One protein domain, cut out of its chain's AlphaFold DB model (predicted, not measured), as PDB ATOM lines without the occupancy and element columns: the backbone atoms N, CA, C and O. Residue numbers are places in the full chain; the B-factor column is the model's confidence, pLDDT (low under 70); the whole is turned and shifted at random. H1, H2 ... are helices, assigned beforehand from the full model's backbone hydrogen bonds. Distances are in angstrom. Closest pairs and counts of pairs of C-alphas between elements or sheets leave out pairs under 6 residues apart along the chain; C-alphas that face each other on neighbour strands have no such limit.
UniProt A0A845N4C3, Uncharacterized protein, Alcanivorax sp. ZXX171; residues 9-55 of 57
ATOM      1  N   ALA A   9     182.394 133.508  85.669       76.56
ATOM      2  CA  ALA A   9     181.146 134.209  85.950       76.56
ATOM      3  C   ALA A   9     179.906 133.361  85.605       76.56
ATOM      4  O   ALA A   9     178.917 133.414  86.320       76.56
ATOM      5  N   TYR A  10     179.957 132.536  84.551       82.19
ATOM      6  CA  TYR A  10     178.825 131.682  84.171       82.19
ATOM      7  C   TYR A  10     178.488 130.656  85.258       82.19
ATOM      8  O   TYR A  10     177.325 130.504  85.620       82.19
ATOM      9  N   VAL A  11     179.504 129.993  85.815       86.31
ATOM     10  CA  VAL A  11     179.310 129.026  86.905       86.31
ATOM     11  C   VAL A  11     178.781 129.727  88.155       86.31
ATOM     12  O   VAL A  11     177.853 129.226  88.782       86.31
ATOM     13  N   GLU A  12     179.309 130.908  88.482       86.69
ATOM     14  CA  GLU A  12     178.829 131.714  89.609       86.69
ATOM     15  C   GLU A  12     177.354 132.114  89.441       86.69
ATOM     16  O   GLU A  12     176.584 132.007  90.395       86.69
ATOM     17  N   TYR A  13     176.924 132.484  88.229       88.94
ATOM     18  CA  TYR A  13     175.515 132.771  87.946       88.94
ATOM     19  C   TYR A  13     174.626 131.537  88.059       88.94
ATOM     20  O   TYR A  13     173.537 131.643  88.613       88.94
ATOM     21  N   VAL A  14     175.062 130.377  87.562       93.25
ATOM     22  CA  VAL A  14     174.277 129.137  87.669       93.25
ATOM     23  C   VAL A  14     174.117 128.730  89.129       93.25
ATOM     24  O   VAL A  14     173.003 128.461  89.568       93.25
ATOM     25  N   VAL A  15     175.202 128.739  89.903       94.81
ATOM     26  CA  VAL A  15     175.154 128.418  91.335       94.81
ATOM     27  C   VAL A  15     174.275 129.428  92.072       94.81
ATOM     28  O   VAL A  15     173.372 129.029  92.803       94.81
ATOM     29  N   GLY A  16     174.469 130.725  91.826       94.75
ATOM     30  CA  GLY A  16     173.640 131.777  92.409       94.75
ATOM     31  C   GLY A  16     172.157 131.613  92.069       94.75
ATOM     32  O   GLY A  16     171.316 131.697  92.958       94.75
ATOM     33  N   ALA A  17     171.829 131.304  90.814       94.25
ATOM     34  CA  ALA A  17     170.456 131.068  90.380       94.25
ATOM     35  C   ALA A  17     169.834 129.857  91.088       94.25
ATOM     36  O   ALA A  17     168.709 129.953  91.567       94.25
ATOM     37  N   VAL A  18     170.568 128.747  91.217       96.44
ATOM     38  CA  VAL A  18     170.098 127.561  91.950       96.44
ATOM     39  C   VAL A  18     169.836 127.892  93.418       96.44
ATOM     40  O   VAL A  18     168.807 127.484  93.949       96.44
ATOM     41  N   PHE A  19     170.709 128.670  94.062       96.38
ATOM     42  CA  PHE A  19     170.496 129.110  95.442       96.38
ATOM     43  C   PHE A  19     169.260 130.000  95.588       96.38
ATOM     44  O   PHE A  19     168.462 129.780  96.494       96.38
ATOM     45  N   VAL A  20     169.075 130.976  94.696       95.88
ATOM     46  CA  VAL A  20     167.912 131.875  94.734       95.88
ATOM     47  C   VAL A  20     166.619 131.100  94.494       95.88
ATOM     48  O   VAL A  20     165.677 131.236  95.269       95.88
ATOM     49  N   VAL A  21     166.574 130.252  93.464       95.44
ATOM     50  CA  VAL A  21     165.400 129.416  93.178       95.44
ATOM     51  C   VAL A  21     165.135 128.473  94.348       95.44
ATOM     52  O   VAL A  21     164.020 128.436  94.855       95.44
ATOM     53  N   GLY A  22     166.153 127.775  94.849       95.12
ATOM     54  CA  GLY A  22     166.012 126.903  96.013       95.12
ATOM     55  C   GLY A  22     165.455 127.639  97.234       95.12
ATOM     56  O   GLY A  22     164.542 127.137  97.878       95.12
ATOM     57  N   ALA A  23     165.932 128.855  97.509       94.44
ATOM     58  CA  ALA A  23     165.443 129.672  98.616       94.44
ATOM     59  C   ALA A  23     163.975 130.098  98.446       94.44
ATOM     60  O   ALA A  23     163.232 130.115  99.423       94.44
ATOM     61  N   LEU A  24     163.531 130.404  97.222       95.44
ATOM     62  CA  LEU A  24     162.142 130.790  96.945       95.44
ATOM     63  C   LEU A  24     161.147 129.639  97.155       95.44
ATOM     64  O   LEU A  24     160.014 129.878  97.577       95.44
ATOM     65  N   PHE A  25     161.567 128.406  96.863       95.19
ATOM     66  CA  PHE A  25     160.737 127.204  96.999       95.19
ATOM     67  C   PHE A  25     160.913 126.482  98.344       95.19
ATOM     68  O   PHE A  25     160.134 125.580  98.655       95.19
ATOM     69  N   ALA A  26     161.897 126.868  99.157       94.94
ATOM     70  CA  ALA A  26     162.115 126.282 100.473       94.94
ATOM     71  C   ALA A  26     160.926 126.567 101.425       94.94
ATOM     72  O   ALA A  26     160.464 127.708 101.503       94.94
ATOM     73  N   PRO A  27     160.442 125.562 102.181       93.50
ATOM     74  CA  PRO A  27     159.278 125.689 103.061       93.50
ATOM     75  C   PRO A  27     159.656 126.278 104.433       93.50
ATOM     76  O   PRO A  27     159.630 125.590 105.452       93.50
ATOM     77  N   VAL A  28     160.074 127.544 104.459       91.44
ATOM     78  CA  VAL A  28     160.629 128.202 105.661       91.44
ATOM     79  C   VAL A  28     159.591 128.929 106.524       91.44
ATOM     80  O   VAL A  28     159.903 129.297 107.652       91.44
ATOM     81  N   PHE A  29     158.368 129.121 106.027       88.44
ATOM     82  CA  PHE A  29     157.297 129.835 106.725       88.44
ATOM     83  C   PHE A  29     156.225 128.849 107.187       88.44
ATOM     84  O   PHE A  29     155.237 128.631 106.491       88.44
ATOM     85  N   ASP A  30     156.464 128.181 108.318       90.00
ATOM     86  CA  ASP A  30     155.559 127.162 108.876       90.00
ATOM     87  C   ASP A  30     155.178 126.057 107.871       90.00
ATOM     88  O   ASP A  30     154.054 125.563 107.826       90.00
ATOM     89  N   GLY A  31     156.143 125.658 107.036       89.69
ATOM     90  CA  GLY A  31     155.951 124.647 105.993       89.69
ATOM     91  C   GLY A  31     155.520 125.206 104.633       89.69
ATOM     92  O   GLY A  31     155.496 124.454 103.659       89.69
ATOM     93  N   GLN A  32     155.246 126.510 104.525       91.50
ATOM     94  CA  GLN A  32     154.961 127.180 103.257       91.50
ATOM     95  C   GLN A  32     156.193 127.881 102.670       91.50
ATOM     96  O   GLN A  32     157.123 128.286 103.375       91.50
ATOM     97  N   SER A  33     156.209 127.991 101.340       96.19
ATOM     98  CA  SER A  33     157.262 128.667 100.577       96.19
ATOM     99  C   SER A  33     156.827 130.070 100.156       96.19
ATOM    100  O   SER A  33     155.634 130.361 100.065       96.19
ATOM    101  N   ALA A  34     157.793 130.936  99.837       92.75
ATOM    102  CA  ALA A  34     157.504 132.282  99.339       92.75
ATOM    103  C   ALA A  34     156.671 132.256  98.044       92.75
ATOM    104  O   ALA A  34     155.785 133.087  97.852       92.75
ATOM    105  N   ILE A  35     156.924 131.272  97.173       94.75
ATOM    106  CA  ILE A  35     156.108 131.043  95.974       94.75
ATOM    107  C   ILE A  35     154.683 130.620  96.341       94.75
ATOM    108  O   ILE A  35     153.745 131.084  95.700       94.75
ATOM    109  N   GLY A  36     154.510 129.799  97.380       92.62
ATOM    110  CA  GLY A  36     153.191 129.429  97.899       92.62
ATOM    111  C   GLY A  36     152.359 130.654  98.277       92.62
ATOM    112  O   GLY A  36     151.269 130.836  97.740       92.62
ATOM    113  N   PHE A  37     152.916 131.561  99.082       93.06
ATOM    114  CA  PHE A  37     152.229 132.809  99.437       93.06
ATOM    115  C   PHE A  37     151.921 133.693  98.235       93.06
ATOM    116  O   PHE A  37     150.853 134.298  98.158       93.06
ATOM    117  N   LEU A  38     152.851 133.777  97.283       92.81
ATOM    118  CA  LEU A  38     152.630 134.541  96.063       92.81
ATOM    119  C   LEU A  38     151.444 133.974  95.266       92.81
ATOM    120  O   LEU A  38     150.612 134.734  94.776       92.81
ATOM    121  N   MET A  39     151.348 132.647  95.158       93.31
ATOM    122  CA  MET A  39     150.235 131.976  94.486       93.31
ATOM    123  C   MET A  39     148.904 132.213  95.205       93.31
ATOM    124  O   MET A  39     147.925 132.553  94.544       93.31
ATOM    125  N   GLU A  40     148.870 132.095  96.533       93.06
ATOM    126  CA  GLU A  40     147.671 132.370  97.336       93.06
ATOM    127  C   GLU A  40     147.208 133.825  97.175       93.06
ATOM    128  O   GLU A  40     146.027 134.085  96.945       93.06
ATOM    129  N   ALA A  41     148.140 134.782  97.197       90.19
ATOM    130  CA  ALA A  41     147.829 136.193  96.981       90.19
ATOM    131  C   ALA A  41     147.224 136.449  95.590       90.19
ATOM    132  O   ALA A  41     146.270 137.219  95.460       90.19
ATOM    133  N   PHE A  42     147.742 135.790  94.546       92.94
ATOM    134  CA  PHE A  42     147.167 135.887  93.203       92.94
ATOM    135  C   PHE A  42     145.780 135.249  93.105       92.94
ATOM    136  O   PHE A  42     144.909 135.821  92.452       92.94
ATOM    137  N   GLN A  43     145.558 134.101  93.748       92.38
ATOM    138  CA  GLN A  43     144.246 133.452  93.777       92.38
ATOM    139  C   GLN A  43     143.208 134.333  94.477       92.38
ATOM    140  O   GLN A  43     142.171 134.628  93.886       92.38
ATOM    141  N   ALA A  44     143.524 134.854  95.666       90.44
ATOM    142  CA  ALA A  44     142.641 135.760  96.401       90.44
ATOM    143  C   ALA A  44     142.312 137.031  95.595       90.44
ATOM    144  O   ALA A  44     141.182 137.520  95.584       90.44
ATOM    145  N   ASN A  45     143.299 137.559  94.873       87.88
ATOM    146  CA  ASN A  45     143.107 138.706  93.999       87.88
ATOM    147  C   ASN A  45     142.172 138.381  92.812       87.88
ATOM    148  O   ASN A  45     141.256 139.152  92.526       87.88
ATOM    149  N   GLN A  46     142.339 137.220  92.167       87.31
ATOM    150  CA  GLN A  46     141.436 136.769  91.102       87.31
ATOM    151  C   GLN A  46     140.006 136.552  91.601       87.31
ATOM    152  O   GLN A  46     139.065 136.974  90.931       87.31
ATOM    153  N   GLU A  47     139.825 135.949  92.775       85.56
ATOM    154  CA  GLU A  47     138.504 135.773  93.384       85.56
ATOM    155  C   GLU A  47     137.811 137.115  93.626       85.56
ATOM    156  O   GLU A  47     136.628 137.265  93.322       85.56
ATOM    157  N   SER A  48     138.557 138.125  94.081       78.06
ATOM    158  CA  SER A  48     138.022 139.477  94.250       78.06
ATOM    159  C   SER A  48     137.563 140.094  92.925       78.06
ATOM    160  O   SER A  48     136.530 140.766  92.892       78.06
ATOM    161  N   TYR A  49     138.298 139.874  91.830       78.31
ATOM    162  CA  TYR A  49     137.883 140.330  90.501       78.31
ATOM    163  C   TYR A  49     136.640 139.592  90.003       78.31
ATOM    164  O   TYR A  49     135.725 140.225  89.475       78.31
ATOM    165  N   ILE A  50     136.585 138.271  90.183       81.38
ATOM    166  CA  ILE A  50     135.422 137.456  89.816       81.38
ATOM    167  C   ILE A  50     134.188 137.933  90.578       81.38
ATOM    168  O   ILE A  50     133.144 138.158  89.968       81.38
ATOM    169  N   TRP A  51     134.316 138.153  91.887       83.06
ATOM    170  CA  TRP A  51     133.235 138.685  92.706       83.06
ATOM    171  C   TRP A  51     132.744 140.036  92.175       83.06
ATOM    172  O   TRP A  51     131.552 140.186  91.916       83.06
ATOM    173  N   ALA A  52     133.651 140.982  91.916       77.25
ATOM    174  CA  ALA A  52     133.294 142.305  91.408       77.25
ATOM    175  C   ALA A  52     132.584 142.258  90.042       77.25
ATOM    176  O   ALA A  52     131.714 143.082  89.780       77.25
ATOM    177  N   MET A  53     132.917 141.287  89.184       80.19
ATOM    178  CA  MET A  53     132.230 141.065  87.903       80.19
ATOM    179  C   MET A  53     130.902 140.305  88.038       80.19
ATOM    180  O   MET A  53     130.077 140.351  87.130       80.19
ATOM    181  N   SER A  54     130.704 139.578  89.139       77.88
ATOM    182  CA  SER A  54     129.498 138.781  89.398       77.88
ATOM    183  C   SER A  54     128.354 139.574  90.036       77.88
ATOM    184  O   SER A  54     127.214 139.111  90.017       77.88
ATOM    185  N   VAL A  55     128.639 140.758  90.589       70.44
ATOM    186  CA  VAL A  55     127.613 141.669  91.108       70.44
ATOM    187  C   VAL A  55     126.994 142.415  89.920       70.44
ATOM    188  O   VAL A  55     127.706 143.170  89.253       70.44
TER     189      VAL A  55
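This is residues 9 to 55 of the 57 residues of an uncharacterized protein of Alcanivorax sp. ZXX171 (UniProt A0A845N4C3). Two long helices, H1 and then H2, meet near their ends in a wide, flat V, with the link of residues 26 to 33 looping at the corner. The far arms of the V, residues 9 to 20 and 38 to 55, stand free. The printed part has 47 residues with two named helices and no named strand: all helix. It is extended, with a radius of gyration of the C-alphas of 16.4 A and spans of 54 by 26 by 6 A.

H1, residues 9 to 25, begins at C-alpha 9 (181.146, 134.209, 85.950) and measures 24.2 A. H2, residues 34 to 54, measures 30.4 A and ends at C-alpha 54 (129.498, 138.781, 89.398).

H1 touches H2 with residues 24 to 25 alone, and H2 touches H1 with residues 34 to 36 alone. Their closest C-alphas, those of Leu 24 and Ala 34, are 5.4 A apart. The helices run the same way at a steep tilt of 59 degrees. In H1 and H2 every O i to N i+4 pair is within hydrogen-bond range.

The C-alphas farthest apart, those of Ala 9 and Val 55, are 54.3 A apart. The printed part has no cut, and its H1 to H2 link is short. No printed residue is under 70 in pLDDT.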